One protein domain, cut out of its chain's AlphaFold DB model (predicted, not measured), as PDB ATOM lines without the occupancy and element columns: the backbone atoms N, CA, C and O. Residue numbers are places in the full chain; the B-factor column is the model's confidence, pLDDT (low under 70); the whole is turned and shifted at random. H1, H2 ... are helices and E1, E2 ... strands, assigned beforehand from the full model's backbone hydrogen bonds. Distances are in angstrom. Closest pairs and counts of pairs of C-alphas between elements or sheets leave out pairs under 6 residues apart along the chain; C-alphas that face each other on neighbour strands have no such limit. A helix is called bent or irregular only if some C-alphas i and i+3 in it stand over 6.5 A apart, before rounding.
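What this domain is: This is residues 3 to 116 of the 124 residues of the protein "Phage minor tail protein L" of Vibrio anguillarum (UniProt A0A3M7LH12). A curled sheet of five strands makes the body, with the small hairpin E5 and E6 crossing over one face of it, E5 near the inner strand E1; H1 lies far from the sheet on a loop at one end of the longest axis, and the tip of the hairpin's link, residues 66 to 71, sticks out at the other. The 114 printed residues run E1 E2 H1 E3 E4 E5 E6 H2 E7. The mixed sheet has the order E3 E4 E2 E1 E7; the class is mixed helices and strands, with under half of the residues in named elements. The whole is loose, with a radius of gyration of the C-alphas of 16.8 A and spans of 53 by 36 by 23 A.

Where its parts are: E1, residues 3 to 9, begins at C-alpha 3 (64.593, 6.448, 39.028) and is 19.4 A long. E2 is residues 18 to 21, H1 29 to 38 at 14.3 A, E3 47 to 49, E4 52 to 56 at 13.3 A, E5 59 to 62 and E6 76 to 79. H2, residues 82 to 92, is 16.3 A long and irregular: C-alphas 83 and 86 are 8.2 A apart. E7, residues 100 to 107, is 22.9 A long and ends at C-alpha 107 (59.419, 4.509, 39.408).

How they stand to each other: The sheet is strongly twisted. E1 is antiparallel to E7 (N 5 and O 104, 2.8 A) and to E2 (N 6 and O 20, 2.8 A). E4 is parallel to E2 at 60 degrees, with N 21 and O 55 2.9 A apart, and antiparallel to E3, with N 47 and O 54 2.9 A apart. E4 runs on into E5 at 97 degrees. E5 is antiparallel to E6, with N 60 and O 78 2.8 A apart, and is near E1. H1 and H2 are not on the five-stranded sheet. The closest C-alphas of E6 and H2, Val 79 and Ile 86, are 7.9 A apart. Every O i to N i+4 pair is within hydrogen-bond range in H1, and 5 of 7 in H2.

The domain as a whole: The C-alphas farthest apart, Gln 37 and Asp 69, are 57.9 A apart. The printed part has no cut. The link E5 to E6 is long, 13 residues. Residues 66 and 70 have pLDDT under 70.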
ATOM      1  N   ILE A   3      63.314   6.843  38.445       89.44
ATOM      2  CA  ILE A   3      64.593   6.448  39.028       89.44
ATOM      3  C   ILE A   3      65.351   5.637  37.983       89.44
ATOM      4  O   ILE A   3      64.799   4.710  37.384       89.44
ATOM      5  N   ILE A   4      66.623   5.975  37.784       91.25
ATOM      6  CA  ILE A   4      67.525   5.235  36.906       91.25
ATOM      7  C   ILE A   4      68.610   4.609  37.774       91.25
ATOM      8  O   ILE A   4      69.336   5.309  38.478       91.25
ATOM      9  N   LEU A   5      68.690   3.285  37.718       92.50
ATOM     10  CA  LEU A   5      69.660   2.474  38.438       92.50
ATOM     11  C   LEU A   5      70.668   1.909  37.442       92.50
ATOM     12  O   LEU A   5      70.288   1.384  36.390       92.50
ATOM     13  N   PHE A   6      71.941   2.001  37.790       94.00
ATOM     14  CA  PHE A   6      73.055   1.528  36.987       94.00
ATOM     15  C   PHE A   6      73.786   0.421  37.726       94.00
ATOM     16  O   PHE A   6      74.132   0.557  38.898       94.00
ATOM     17  N   GLU A   7      74.039  -0.664  37.016       94.12
ATOM     18  CA  GLU A   7      74.862  -1.772  37.472       94.12
ATOM     19  C   GLU A   7      75.967  -1.980  36.443       94.12
ATOM     20  O   GLU A   7      75.681  -2.185  35.265       94.12
ATOM     21  N   VAL A   8      77.216  -1.867  36.876       92.25
ATOM     22  CA  VAL A   8      78.403  -2.110  36.059       92.25
ATOM     23  C   VAL A   8      79.051  -3.365  36.603       92.25
ATOM     24  O   VAL A   8      79.637  -3.357  37.683       92.25
ATOM     25  N   ASP A   9      78.874  -4.452  35.869       92.94
ATOM     26  CA  ASP A   9      79.391  -5.764  36.212       92.94
ATOM     27  C   ASP A   9      80.767  -5.951  35.565       92.94
ATOM     28  O   ASP A   9      80.900  -5.914  34.336       92.94
ATOM     29  N   GLY A  10      81.786  -6.087  36.415       89.88
ATOM     30  CA  GLY A  10      83.168  -6.309  36.019       89.88
ATOM     31  C   GLY A  10      83.699  -7.709  36.322       89.88
ATOM     32  O   GLY A  10      84.906  -7.925  36.220       89.88
ATOM     33  N   THR A  11      82.839  -8.672  36.677       89.75
ATOM     34  CA  THR A  11      83.306  -9.994  37.127       89.75
ATOM     35  C   THR A  11      84.062 -10.763  36.047       89.75
ATOM     36  O   THR A  11      84.924 -11.579  36.363       89.75
ATOM     37  N   ASP A  12      83.796 -10.471  34.769       88.12
ATOM     38  CA  ASP A  12      84.489 -11.086  33.626       88.12
ATOM     39  C   ASP A  12      85.996 -10.764  33.592       88.12
ATOM     40  O   ASP A  12      86.771 -11.493  32.972       88.12
ATOM     41  N   PHE A  13      86.424  -9.705  34.285       87.19
ATOM     42  CA  PHE A  13      87.824  -9.298  34.429       87.19
ATOM     43  C   PHE A  13      88.253  -9.159  35.900       87.19
ATOM     44  O   PHE A  13      89.157  -8.383  36.207       87.19
ATOM     45  N   ASP A  14      87.637  -9.948  36.789       85.31
ATOM     46  CA  ASP A  14      87.980 -10.049  38.220       85.31
ATOM     47  C   ASP A  14      87.779  -8.741  39.014       85.31
ATOM     48  O   ASP A  14      88.462  -8.482  40.005       85.31
ATOM     49  N   ALA A  15      86.836  -7.900  38.581       87.31
ATOM     50  CA  ALA A  15      86.388  -6.729  39.329       87.31
ATOM     51  C   ALA A  15      85.025  -6.961  39.996       87.31
ATOM     52  O   ALA A  15      84.230  -7.807  39.579       87.31
ATOM     53  N   ASP A  16      84.733  -6.154  41.014       89.19
ATOM     54  CA  ASP A  16      83.439  -6.152  41.695       89.19
ATOM     55  C   ASP A  16      82.314  -5.551  40.834       89.19
ATOM     56  O   ASP A  16      82.538  -4.815  39.868       89.19
ATOM     57  N   ILE A  17      81.069  -5.819  41.240       91.44
ATOM     58  CA  ILE A  17      79.879  -5.188  40.662       91.44
ATOM     59  C   ILE A  17      79.670  -3.816  41.308       91.44
ATOM     60  O   ILE A  17      79.427  -3.700  42.512       91.44
ATOM     61  N   LEU A  18      79.695  -2.766  40.493       91.50
ATOM     62  CA  LEU A  18      79.450  -1.396  40.932       91.50
ATOM     63  C   LEU A  18      77.988  -1.021  40.698       91.50
ATOM     64  O   LEU A  18      77.469  -1.146  39.589       91.50
ATOM     65  N   ARG A  19      77.323  -0.517  41.741       93.81
ATOM     66  CA  ARG A  19      75.905  -0.137  41.699       93.81
ATOM     67  C   ARG A  19      75.716   1.314  42.086       93.81
ATOM     68  O   ARG A  19      76.017   1.706  43.215       93.81
ATOM     69  N   PHE A  20      75.191   2.103  41.158       93.00
ATOM     70  CA  PHE A  20      75.026   3.534  41.355       93.00
ATOM     71  C   PHE A  20      73.739   4.092  40.755       93.00
ATOM     72  O   PHE A  20      73.080   3.475  39.921       93.00
ATOM     73  N   GLN A  21      73.364   5.273  41.233       91.25
ATOM     74  CA  GLN A  21      72.133   5.968  40.879       91.25
ATOM     75  C   GLN A  21      72.381   7.490  40.889       91.25
ATOM     76  O   GLN A  21      73.194   7.969  41.683       91.25
ATOM     77  N   SER A  22      71.715   8.255  40.017       86.62
ATOM     78  CA  SER A  22      71.878   9.724  39.915       86.62
ATOM     79  C   SER A  22      70.704  10.545  40.458       86.62
ATOM     80  O   SER A  22      70.715  11.774  40.395       86.62
ATOM     81  N   HIS A  23      69.684   9.886  40.994       83.38
ATOM     82  CA  HIS A  23      68.572  10.513  41.686       83.38
ATOM     83  C   HIS A  23      69.011  11.132  43.020       83.38
ATOM     84  O   HIS A  23      69.584  10.483  43.897       83.38
ATOM     85  N   LEU A  24      68.700  12.415  43.181       75.62
ATOM     86  CA  LEU A  24      68.922  13.153  44.416       75.62
ATOM     87  C   LEU A  24      67.576  13.371  45.091       75.62
ATOM     88  O   LEU A  24      66.756  14.157  44.613       75.62
ATOM     89  N   GLU A  25      67.360  12.684  46.207       77.00
ATOM     90  CA  GLU A  25      66.248  13.013  47.088       77.00
ATOM     91  C   GLU A  25      66.616  14.215  47.965       77.00
ATOM     92  O   GLU A  25      67.726  14.265  48.506       77.00
ATOM     93  N   PRO A  26      65.709  15.193  48.129       79.62
ATOM     94  CA  PRO A  26      65.958  16.316  49.016       79.62
ATOM     95  C   PRO A  26      66.101  15.841  50.469       79.62
ATOM     96  O   PRO A  26      65.448  14.891  50.918       79.62
ATOM     97  N   TYR A  27      66.961  16.524  51.220       82.88
ATOM     98  CA  TYR A  27      67.041  16.345  52.665       82.88
ATOM     99  C   TYR A  27      65.835  16.995  53.336       82.88
ATOM    100  O   TYR A  27      65.395  18.082  52.955       82.88
ATOM    101  N   THR A  28      65.301  16.318  54.342       85.38
ATOM    102  CA  THR A  28      64.256  16.854  55.207       85.38
ATOM    103  C   THR A  28      64.842  17.908  56.145       85.38
ATOM    104  O   THR A  28      66.035  17.905  56.452       85.38
ATOM    105  N   GLU A  29      63.999  18.805  56.659       85.56
ATOM    106  CA  GLU A  29      64.433  19.809  57.638       85.56
ATOM    107  C   GLU A  29      65.056  19.164  58.884       85.56
ATOM    108  O   GLU A  29      66.010  19.692  59.445       85.56
ATOM    109  N   GLN A  30      64.554  17.996  59.286       84.44
ATOM    110  CA  GLN A  30      65.052  17.232  60.430       84.44
ATOM    111  C   GLN A  30      66.490  16.750  60.203       84.44
ATOM    112  O   GLN A  30      67.332  16.925  61.081       84.44
ATOM    113  N   GLU A  31      66.788  16.210  59.017       84.25
ATOM    114  CA  GLU A  31      68.144  15.797  58.632       84.25
ATOM    115  C   GLU A  31      69.100  16.996  58.593       84.25
ATOM    116  O   GLU A  31      70.209  16.922  59.121       84.25
ATOM    117  N   ILE A  32      68.654  18.129  58.040       86.38
ATOM    118  CA  ILE A  32      69.451  19.363  57.985       86.38
ATOM    119  C   ILE A  32      69.757  19.879  59.398       86.38
ATOM    120  O   ILE A  32      70.895  20.234  59.692       86.38
ATOM    121  N   GLN A  33      68.765  19.913  60.293       87.25
ATOM    122  CA  GLN A  33      68.968  20.351  61.677       87.25
ATOM    123  C   GLN A  33      69.890  19.405  62.451       87.25
ATOM    124  O   GLN A  33      70.733  19.878  63.211       87.25
ATOM    125  N   ALA A  34      69.765  18.091  62.248       85.50
ATOM    126  CA  ALA A  34      70.640  17.109  62.878       85.50
ATOM    127  C   ALA A  34      72.103  17.296  62.445       85.50
ATOM    128  O   ALA A  34      72.975  17.364  63.306       85.50
ATOM    129  N   ALA A  35      72.355  17.476  61.143       86.06
ATOM    130  CA  ALA A  35      73.690  17.755  60.605       86.06
ATOM    131  C   ALA A  35      74.286  19.058  61.170       86.06
ATOM    132  O   ALA A  35      75.439  19.096  61.596       86.06
ATOM    133  N   LEU A  36      73.481  20.122  61.267       85.56
ATOM    134  CA  LEU A  36      73.910  21.388  61.876       85.56
ATOM    135  C   LEU A  36      74.253  21.251  63.369       85.56
ATOM    136  O   LEU A  36      75.117  21.974  63.862       85.56
ATOM    137  N   GLN A  37      73.578  20.355  64.093       87.44
ATOM    138  CA  GLN A  37      73.816  20.116  65.519       87.44
ATOM    139  C   GLN A  37      75.014  19.198  65.780       87.44
ATOM    140  O   GLN A  37      75.746  19.434  66.741       87.44
ATOM    141  N   SER A  38      75.221  18.163  64.959       86.00
ATOM    142  CA  SER A  38      76.369  17.257  65.087       86.00
ATOM    143  C   SER A  38      77.656  17.845  64.504       86.00
ATOM    144  O   SER A  38      78.745  17.465  64.929       86.00
ATOM    145  N   GLY A  39      77.540  18.792  63.567       85.12
ATOM    146  CA  GLY A  39      78.665  19.324  62.800       85.12
ATOM    147  C   GLY A  39      79.158  18.371  61.707       85.12
ATOM    148  O   GLY A  39      80.247  18.581  61.177       85.12
ATOM    149  N   GLU A  40      78.392  17.325  61.391       85.00
ATOM    150  CA  GLU A  40      78.701  16.361  60.332       85.00
ATOM    151  C   GLU A  40      78.028  16.748  59.012       85.00
ATOM    152  O   GLU A  40      76.915  17.278  58.987       85.00
ATOM    153  N   ASP A  41      78.691  16.443  57.896       82.25
ATOM    154  CA  ASP A  41      78.150  16.692  56.561       82.25
ATOM    155  C   ASP A  41      76.995  15.739  56.215       82.25
ATOM    156  O   ASP A  41      77.016  14.545  56.537       82.25
ATOM    157  N   LEU A  42      76.007  16.263  55.481       81.69
ATOM    158  CA  LEU A  42      74.871  15.493  54.974       81.69
ATOM    159  C   LEU A  42      75.347  14.396  54.018       81.69
ATOM    160  O   LEU A  42      75.870  14.668  52.936       81.69
ATOM    161  N   GLN A  43      75.129  13.147  54.424       78.75
ATOM    162  CA  GLN A  43      75.529  11.988  53.639       78.75
ATOM    163  C   GLN A  43      74.536  11.720  52.499       78.75
ATOM    164  O   GLN A  43      73.323  11.772  52.718       78.75
ATOM    165  N   PRO A  44      75.023  11.374  51.296       81.31
ATOM    166  CA  PRO A  44      74.158  11.049  50.172       81.31
ATOM    167  C   PRO A  44      73.269   9.824  50.451       81.31
ATOM    168  O   PRO A  44      73.730   8.795  50.950       81.31
ATOM    169  N   LYS A  45      71.989   9.919  50.071       84.56
ATOM    170  CA  LYS A  45      70.981   8.862  50.264       84.56
ATOM    171  C   LYS A  45      71.112   7.743  49.231       84.56
ATOM    172  O   LYS A  45      70.878   7.964  48.049       84.56
ATOM    173  N   SER A  46      71.433   6.528  49.669       89.12
ATOM    174  CA  SER A  46      71.430   5.333  48.812       89.12
ATOM    175  C   SER A  46      70.022   4.781  48.581       89.12
ATOM    176  O   SER A  46      69.201   4.836  49.492       89.12
ATOM    177  N   ILE A  47      69.799   4.143  47.432       90.50
ATOM    178  CA  ILE A  47      68.545   3.450  47.099       90.50
ATOM    179  C   ILE A  47      68.762   1.938  47.185       90.50
ATOM    180  O   ILE A  47      69.767   1.435  46.698       90.50
ATOM    181  N   THR A  48      67.823   1.199  47.762       90.81
ATOM    182  CA  THR A  48      67.784  -0.269  47.714       90.81
ATOM    183  C   THR A  48      66.735  -0.716  46.703       90.81
ATOM    184  O   THR A  48      65.604  -0.235  46.744       90.81
ATOM    185  N   TRP A  49      67.107  -1.609  45.791       90.75
ATOM    186  CA  TRP A  49      66.211  -2.183  44.792       90.75
ATOM    187  C   TRP A  49      66.389  -3.699  44.728       90.75
ATOM    188  O   TRP A  49      67.485  -4.170  44.428       90.75
ATOM    189  N   GLN A  50      65.319  -4.453  44.980       87.88
ATOM    190  CA  GLN A  50      65.305  -5.922  45.025       87.88
ATOM    191  C   GLN A  50      66.406  -6.496  45.932       87.88
ATOM    192  O   GLN A  50      67.086  -7.457  45.583       87.88
ATOM    193  N   GLY A  51      66.612  -5.871  47.092       89.00
ATOM    194  CA  GLY A  51      67.662  -6.247  48.045       89.00
ATOM    195  C   GLY A  51      69.075  -5.738  47.722       89.00
ATOM    196  O   GLY A  51      69.950  -5.843  48.579       89.00
ATOM    197  N   GLU A  52      69.309  -5.130  46.556       92.00
ATOM    198  CA  GLU A  52      70.621  -4.596  46.173       92.00
ATOM    199  C   GLU A  52      70.723  -3.091  46.434       92.00
ATOM    200  O   GLU A  52      69.835  -2.315  46.077       92.00
ATOM    201  N   LYS A  53      71.835  -2.655  47.033       92.38
ATOM    202  CA  LYS A  53      72.078  -1.249  47.379       92.38
ATOM    203  C   LYS A  53      72.783  -0.507  46.239       92.38
ATOM    204  O   LYS A  53      73.844  -0.923  45.781       92.38
ATOM    205  N   PHE A  54      72.225   0.630  45.843       92.62
ATOM    206  CA  PHE A  54      72.732   1.553  44.834       92.62
ATOM    207  C   PHE A  54      73.173   2.861  45.494       92.62
ATOM    208  O   PHE A  54      72.386   3.541  46.161       92.62
ATOM    209  N   TYR A  55      74.438   3.228  45.299       90.81
ATOM    210  CA  TYR A  55      75.014   4.446  45.864       90.81
ATOM    211  C   TYR A  55      74.743   5.661  44.983       90.81
ATOM    212  O   TYR A  55      74.743   5.575  43.755       90.81
ATOM    213  N   THR A  56      74.541   6.819  45.602       90.50
ATOM    214  CA  THR A  56      74.404   8.071  44.859       90.50
ATOM    215  C   THR A  56      75.730   8.433  44.226       90.50
ATOM    216  O   THR A  56      76.712   8.675  44.927       90.50
ATOM    217  N   TRP A  57      75.747   8.504  42.901       90.00
ATOM    218  CA  TRP A  57      76.921   8.909  42.152       90.00
ATOM    219  C   TRP A  57      76.519   9.797  40.975       90.00
ATOM    220  O   TRP A  57      75.583   9.452  40.244       90.00
ATOM    221  N   PRO A  58      77.214  10.924  40.736       88.25
ATOM    222  CA  PRO A  58      76.912  11.772  39.593       88.25
ATOM    223  C   PRO A  58      77.180  11.018  38.286       88.25
ATOM    224  O   PRO A  58      78.324  10.730  37.925       88.25
ATOM    225  N   CYS A  59      76.109  10.680  37.578       90.06
ATOM    226  CA  CYS A  59      76.170   9.988  36.299       90.06
ATOM    227  C   CYS A  59      74.993  10.374  35.399       90.06
ATOM    228  O   CYS A  59      73.932  10.804  35.862       90.06
ATOM    229  N   GLN A  60      75.194  10.229  34.093       89.06
ATOM    230  CA  GLN A  60      74.217  10.557  33.066       89.06
ATOM    231  C   GLN A  60      74.266   9.526  31.945       89.06
ATOM    232  O   GLN A  60      75.338   9.141  31.493       89.06
ATOM    233  N   ILE A  61      73.096   9.127  31.456       89.50
ATOM    234  CA  ILE A  61      72.951   8.224  30.317       89.50
ATOM    235  C   ILE A  61      72.179   8.914  29.198       89.50
ATOM    236  O   ILE A  61      71.122   9.502  29.428       89.50
ATOM    237  N   THR A  62      72.711   8.854  27.983       88.56
ATOM    238  CA  THR A  62      72.092   9.400  26.768       88.56
ATOM    239  C   THR A  62      72.108   8.352  25.654       88.56
ATOM    240  O   THR A  62      72.711   7.293  25.812       88.56
ATOM    241  N   GLY A  63      71.397   8.591  24.548       84.00
ATOM    242  CA  GLY A  63      71.420   7.687  23.384       84.00
ATOM    243  C   GLY A  63      70.720   6.337  23.585       84.00
ATOM    244  O   GLY A  63      70.882   5.436  22.766       84.00
ATOM    245  N   ILE A  64      69.942   6.174  24.664       81.31
ATOM    246  CA  ILE A  64      69.020   5.037  24.793       81.31
ATOM    247  C   ILE A  64      67.810   5.328  23.907       81.31
ATOM    248  O   ILE A  64      66.925   6.095  24.292       81.31
ATOM    249  N   GLU A  65      67.784   4.696  22.742       80.25
ATOM    250  CA  GLU A  65      66.696   4.781  21.771       80.25
ATOM    251  C   GLU A  65      66.119   3.385  21.517       80.25
ATOM    252  O   GLU A  65      66.855   2.402  21.383       80.25
ATOM    253  N   ALA A  66      64.789   3.299  21.481       69.88
ATOM    254  CA  ALA A  66      64.064   2.099  21.085       69.88
ATOM    255  C   ALA A  66      63.579   2.296  19.646       69.88
ATOM    256  O   ALA A  66      62.544   2.921  19.412       69.88
ATOM    257  N   ASN A  67      64.353   1.795  18.685       74.62
ATOM    258  CA  ASN A  67      64.031   1.916  17.269       74.62
ATOM    259  C   ASN A  67      63.238   0.687  16.804       74.62
ATOM    260  O   ASN A  67      63.682  -0.449  16.966       74.62
ATOM    261  N   SER A  68      62.064   0.900  16.204       72.88
ATOM    262  CA  SER A  68      61.224  -0.184  15.661       72.88
ATOM    263  C   SER A  68      61.788  -0.813  14.380       72.88
ATOM    264  O   SER A  68      61.298  -1.850  13.941       72.88
ATOM    265  N   ASP A  69      62.787  -0.180  13.763       77.94
ATOM    266  CA  ASP A  69      63.408  -0.596  12.502       77.94
ATOM    267  C   ASP A  69      64.647  -1.493  12.687       77.94
ATOM    268  O   ASP A  69      65.247  -1.927  11.705       77.94
ATOM    269  N   GLY A  70      65.018  -1.797  13.937       69.06
ATOM    270  CA  GLY A  70      66.181  -2.621  14.266       69.06
ATOM    271  C   GLY A  70      67.526  -1.892  14.185       69.06
ATOM    272  O   GLY A  70      68.561  -2.541  14.338       69.06
ATOM    273  N   SER A  71      67.539  -0.571  13.971       76.00
ATOM    274  CA  SER A  71      68.770   0.221  14.011       76.00
ATOM    275  C   SER A  71      69.397   0.160  15.409       76.00
ATOM    276  O   SER A  71      68.698   0.428  16.396       76.00
ATOM    277  N   PRO A  72      70.699  -0.163  15.522       72.50
ATOM    278  CA  PRO A  72      71.364  -0.258  16.813       72.50
ATOM    279  C   PRO A  72      71.378   1.114  17.492       72.50
ATOM    280  O   PRO A  72      71.775   2.109  16.885       72.50
ATOM    281  N   SER A  73      70.950   1.172  18.752       78.25
ATOM    282  CA  SER A  73      71.141   2.356  19.585       78.25
ATOM    283  C   SER A  73      72.570   2.394  20.126       78.25
ATOM    284  O   SER A  73      73.153   1.358  20.450       78.25
ATOM    285  N   SER A  74      73.139   3.598  20.211       84.38
ATOM    286  CA  SER A  74      74.496   3.843  20.719       84.38
ATOM    287  C   SER A  74      74.420   4.615  22.039       84.38
ATOM    288  O   SER A  74      74.621   5.835  22.053       84.38
ATOM    289  N   PRO A  75      74.078   3.949  23.156       88.38
ATOM    290  CA  PRO A  75      73.969   4.616  24.440       88.38
ATOM    291  C   PRO A  75      75.338   5.101  24.927       88.38
ATOM    292  O   PRO A  75      76.347   4.417  24.780       88.38
ATOM    293  N   THR A  76      75.366   6.283  25.540       90.25
ATOM    294  CA  THR A  76      76.567   6.857  26.162       90.25
ATOM    295  C   THR A  76      76.337   7.059  27.651       90.25
ATOM    296  O   THR A  76      75.502   7.877  28.046       90.25
ATOM    297  N   LEU A  77      77.086   6.325  28.478       89.44
ATOM    298  CA  LEU A  77      77.123   6.510  29.926       89.44
ATOM    299  C   LEU A  77      78.301   7.412  30.302       89.44
ATOM    300  O   LEU A  77      79.449   7.110  29.989       89.44
ATOM    301  N   ILE A  78      78.012   8.502  31.002       90.62
ATOM    302  CA  ILE A  78      78.994   9.434  31.553       90.62
ATOM    303  C   ILE A  78      78.947   9.310  33.072       90.62
ATOM    304  O   ILE A  78      77.885   9.457  33.677       90.62
ATOM    305  N   VAL A  79      80.098   9.065  33.692       90.25
ATOM    306  CA  VAL A  79      80.247   8.922  35.145       90.25
ATOM    307  C   VAL A  79      81.283   9.933  35.624       90.25
ATOM    308  O   VAL A  79      82.351  10.056  35.028       90.25
ATOM    309  N   ALA A  80      80.974  10.683  36.682       90.94
ATOM    310  CA  ALA A  80      81.914  11.648  37.237       90.94
ATOM    311  C   ALA A  80      83.094  10.944  37.920       90.94
ATOM    312  O   ALA A  80      82.912   9.975  38.655       90.94
ATOM    313  N   ASN A  81      84.300  11.473  37.725       89.50
ATOM    314  CA  ASN A  81      85.511  10.981  38.374       89.50
ATOM    315  C   ASN A  81      85.717  11.647  39.742       89.50
ATOM    316  O   ASN A  81      86.613  12.477  39.910       89.50
ATOM    317  N   VAL A  82      84.848  11.332  40.703       86.56
ATOM    318  CA  VAL A  82      84.966  11.848  42.074       86.56
ATOM    319  C   VAL A  82      86.169  11.182  42.747       86.56
ATOM    320  O   VAL A  82      86.343   9.966  42.650       86.56
ATOM    321  N   ASP A  83      87.037  11.988  43.359       86.00
ATOM    322  CA  ASP A  83      88.251  11.548  44.065       86.00
ATOM    323  C   ASP A  83      89.200  10.650  43.251       86.00
ATOM    324  O   ASP A  83      89.926   9.825  43.796       86.00
ATOM    325  N   SER A  84      89.222  10.808  41.923       87.38
ATOM    326  CA  SER A  84      90.030   9.986  41.001       87.38
ATOM    327  C   SER A  84      89.693   8.484  40.999       87.38
ATOM    328  O   SER A  84      90.452   7.681  40.450       87.38
ATOM    329  N   SER A  85      88.550   8.098  41.571       86.56
ATOM    330  CA  SER A  85      88.102   6.702  41.675       86.56
ATOM    331  C   SER A  85      87.937   6.021  40.315       86.56
ATOM    332  O   SER A  85      88.437   4.916  40.116       86.56
ATOM    333  N   ILE A  86      87.311   6.689  39.343       87.44
ATOM    334  CA  ILE A  86      87.083   6.133  38.001       87.44
ATOM    335  C   ILE A  86      88.410   5.956  37.262       87.44
ATOM    336  O   ILE A  86      88.627   4.930  36.626       87.44
ATOM    337  N   THR A  87      89.335   6.912  37.392       88.62
ATOM    338  CA  THR A  87      90.685   6.763  36.823       88.62
ATOM    339  C   THR A  87      91.411   5.558  37.412       88.62
ATOM    340  O   THR A  87      92.022   4.799  36.663       88.62
ATOM    341  N   ALA A  88      91.331   5.356  38.730       88.94
ATOM    342  CA  ALA A  88      91.932   4.194  39.377       88.94
ATOM    343  C   ALA A  88      91.324   2.877  38.864       88.94
ATOM    344  O   ALA A  88      92.071   1.946  38.573       88.94
ATOM    345  N   LEU A  89      89.999   2.819  38.681       87.50
ATOM    346  CA  LEU A  89      89.312   1.656  38.110       87.50
ATOM    347  C   LEU A  89      89.756   1.369  36.669       87.50
ATOM    348  O   LEU A  89      90.091   0.231  36.356       87.50
ATOM    349  N   CYS A  90      89.826   2.386  35.804       87.94
ATOM    350  CA  CYS A  90      90.311   2.216  34.432       87.94
ATOM    351  C   CYS A  90      91.748   1.669  34.395       87.94
ATOM    352  O   CYS A  90      92.040   0.755  33.625       87.94
ATOM    353  N   LEU A  91      92.635   2.181  35.256       89.19
ATOM    354  CA  LEU A  91      94.022   1.714  35.349       89.19
ATOM    355  C   LEU A  91      94.128   0.281  35.883       89.19
ATOM    356  O   LEU A  91      94.977  -0.478  35.419       89.19
ATOM    357  N   ALA A  92      93.288  -0.082  36.853       86.88
ATOM    358  CA  ALA A  92      93.279  -1.414  37.446       86.88
ATOM    359  C   ALA A  92      92.689  -2.474  36.501       86.88
ATOM    360  O   ALA A  92      93.160  -3.607  36.491       86.88
ATOM    361  N   TYR A  93      91.699  -2.098  35.684       86.12
ATOM    362  CA  TYR A  93      90.827  -3.042  34.983       86.12
ATOM    363  C   TYR A  93      90.731  -2.820  33.467       86.12
ATOM    364  O   TYR A  93      89.655  -2.932  32.884       86.12
ATOM    365  N   GLN A  94      91.850  -2.491  32.809       83.50
ATOM    366  CA  GLN A  94      91.929  -2.347  31.341       83.50
ATOM    367  C   GLN A  94      90.805  -1.468  30.760       83.50
ATOM    368  O   GLN A  94      90.037  -1.880  29.881       83.50
ATOM    369  N   ASP A  95      90.684  -0.263  31.317       83.69
ATOM    370  CA  ASP A  95      89.679   0.743  30.970       83.69
ATOM    371  C   ASP A  95      88.221   0.294  31.177       83.69
ATOM    372  O   ASP A  95      87.302   0.925  30.659       83.69
ATOM    373  N   MET A  96      87.994  -0.786  31.939       85.94
ATOM    374  CA  MET A  96      86.684  -1.427  32.119       85.94
ATOM    375  C   MET A  96      86.015  -1.796  30.782       85.94
ATOM    376  O   MET A  96      84.792  -1.860  30.675       85.94
ATOM    377  N   SER A  97      86.816  -2.037  29.739       84.25
ATOM    378  CA  SER A  97      86.350  -2.193  28.351       84.25
ATOM    379  C   SER A  97      85.447  -3.411  28.109       84.25
ATOM    380  O   SER A  97      84.737  -3.455  27.105       84.25
ATOM    381  N   GLN A  98      85.448  -4.379  29.027       85.88
ATOM    382  CA  GLN A  98      84.593  -5.569  28.993       85.88
ATOM    383  C   GLN A  98      83.425  -5.503  29.987       85.88
ATOM    384  O   GLN A  98      82.680  -6.470  30.115       85.88
ATOM    385  N   ALA A  99      83.246  -4.383  30.693       90.06
ATOM    386  CA  ALA A  99      82.211  -4.275  31.709       90.06
ATOM    387  C   ALA A  99      80.816  -4.310  31.096       90.06
ATOM    388  O   ALA A  99      80.495  -3.581  30.150       90.06
ATOM    389  N   LYS A 100      79.952  -5.133  31.682       91.44
ATOM    390  CA  LYS A 100      78.553  -5.201  31.293       91.44
ATOM    391  C   LYS A 100      77.766  -4.168  32.084       91.44
ATOM    392  O   LYS A 100      77.599  -4.279  33.295       91.44
ATOM    393  N   VAL A 101      77.231  -3.178  31.379       90.94
ATOM    394  CA  VAL A 101      76.399  -2.134  31.981       90.94
ATOM    395  C   VAL A 101      74.923  -2.487  31.829       90.94
ATOM    396  O   VAL A 101      74.412  -2.602  30.716       90.94
ATOM    397  N   THR A 102      74.216  -2.602  32.950       92.06
ATOM    398  CA  THR A 102      72.762  -2.762  32.994       92.06
ATOM    399  C   THR A 102      72.119  -1.479  33.509       92.06
ATOM    400  O   THR A 102      72.366  -1.052  34.635       92.06
ATOM    401  N   VAL A 103      71.262  -0.873  32.684       91.06
ATOM    402  CA  VAL A 103      70.488   0.325  33.037       91.06
ATOM    403  C   VAL A 103      69.042  -0.081  33.286       91.06
ATOM    404  O   VAL A 103      68.377  -0.600  32.391       91.06
ATOM    405  N   ARG A 104      68.538   0.175  34.491       91.25
ATOM    406  CA  ARG A 104      67.150  -0.108  34.872       91.25
ATOM    407  C   ARG A 104      66.428   1.207  35.124       91.25
ATOM    408  O   ARG A 104      66.868   2.009  35.942       91.25
ATOM    409  N   ARG A 105      65.318   1.426  34.421       89.81
ATOM    410  CA  ARG A 105      64.413   2.553  34.669       89.81
ATOM    411  C   ARG A 105      63.210   2.042  35.441       89.81
ATOM    412  O   ARG A 105      62.526   1.134  34.976       89.81
ATOM    413  N   THR A 106      62.972   2.611  36.611       90.12
ATOM    414  CA  THR A 106      61.835   2.274  37.471       90.12
ATOM    415  C   THR A 106      61.183   3.548  38.003       90.12
ATOM    416  O   THR A 106      61.658   4.661  37.772       90.12
ATOM    417  N   LEU A 107      60.057   3.408  38.696       87.56
ATOM    418  CA  LEU A 107      59.419   4.509  39.408       87.56
ATOM    419  C   LEU A 107      59.713   4.375  40.897       87.56
ATOM    420  O   LEU A 107      59.689   3.272  41.429       87.56
ATOM    421  N   ALA A 108      59.893   5.509  41.576       85.19
ATOM    422  CA  ALA A 108      60.155   5.556  43.016       85.19
ATOM    423  C   ALA A 108      59.152   4.720  43.837       85.19
ATOM    424  O   ALA A 108      59.536   4.050  44.782       85.19
ATOM    425  N   LYS A 109      57.876   4.685  43.427       83.31
ATOM    426  CA  LYS A 109      56.820   3.911  44.103       83.31
ATOM    427  C   LYS A 109      57.022   2.393  44.098       83.31
ATOM    428  O   LYS A 109      56.361   1.723  44.870       83.31
ATOM    429  N   TYR A 110      57.875   1.859  43.228       85.88
ATOM    430  CA  TYR A 110      58.155   0.425  43.195       85.88
ATOM    431  C   TYR A 110      59.367   0.055  44.050       85.88
ATOM    432  O   TYR A 110      59.664  -1.126  44.176       85.88
ATOM    433  N   LEU A 111      60.113   1.038  44.576       85.75
ATOM    434  CA  LEU A 111      61.314   0.769  45.367       85.75
ATOM    435  C   LEU A 111      60.960   0.007  46.648       85.75
ATOM    436  O   LEU A 111      59.875   0.184  47.199       85.75
ATOM    437  N   ASP A 112      61.893  -0.789  47.161       84.19
ATOM    438  CA  ASP A 112      61.703  -1.548  48.395       84.19
ATOM    439  C   ASP A 112      61.288  -0.647  49.568       84.19
ATOM    440  O   ASP A 112      61.729   0.502  49.686       84.19
ATOM    441  N   ALA A 113      60.491  -1.191  50.491       81.56
ATOM    442  CA  ALA A 113      59.979  -0.466  51.655       81.56
ATOM    443  C   ALA A 113      61.079   0.158  52.533       81.56
ATOM    444  O   ALA A 113      60.842   1.181  53.164       81.56
ATOM    445  N   VAL A 114      62.293  -0.409  52.530       83.50
ATOM    446  CA  VAL A 114      63.453   0.103  53.285       83.50
ATOM    447  C   VAL A 114      63.880   1.517  52.871       83.50
ATOM    448  O   VAL A 114      64.547   2.203  53.638       83.50
ATOM    449  N   ASN A 115      63.492   1.971  51.676       81.00
ATOM    450  CA  ASN A 115      63.786   3.327  51.211       81.00
ATOM    451  C   ASN A 115      62.881   4.389  51.847       81.00
ATOM    452  O   ASN A 115      63.171   5.577  51.733       81.00
ATOM    453  N   PHE A 116      61.790   3.986  52.503       79.00
ATOM    454  CA  PHE A 116      60.772   4.894  53.016       79.00
ATOM    455  C   PHE A 116      60.654   4.766  54.540       79.00
ATOM    456  O   PHE A 116      60.498   3.651  55.042       79.00
TER     457      PHE A 116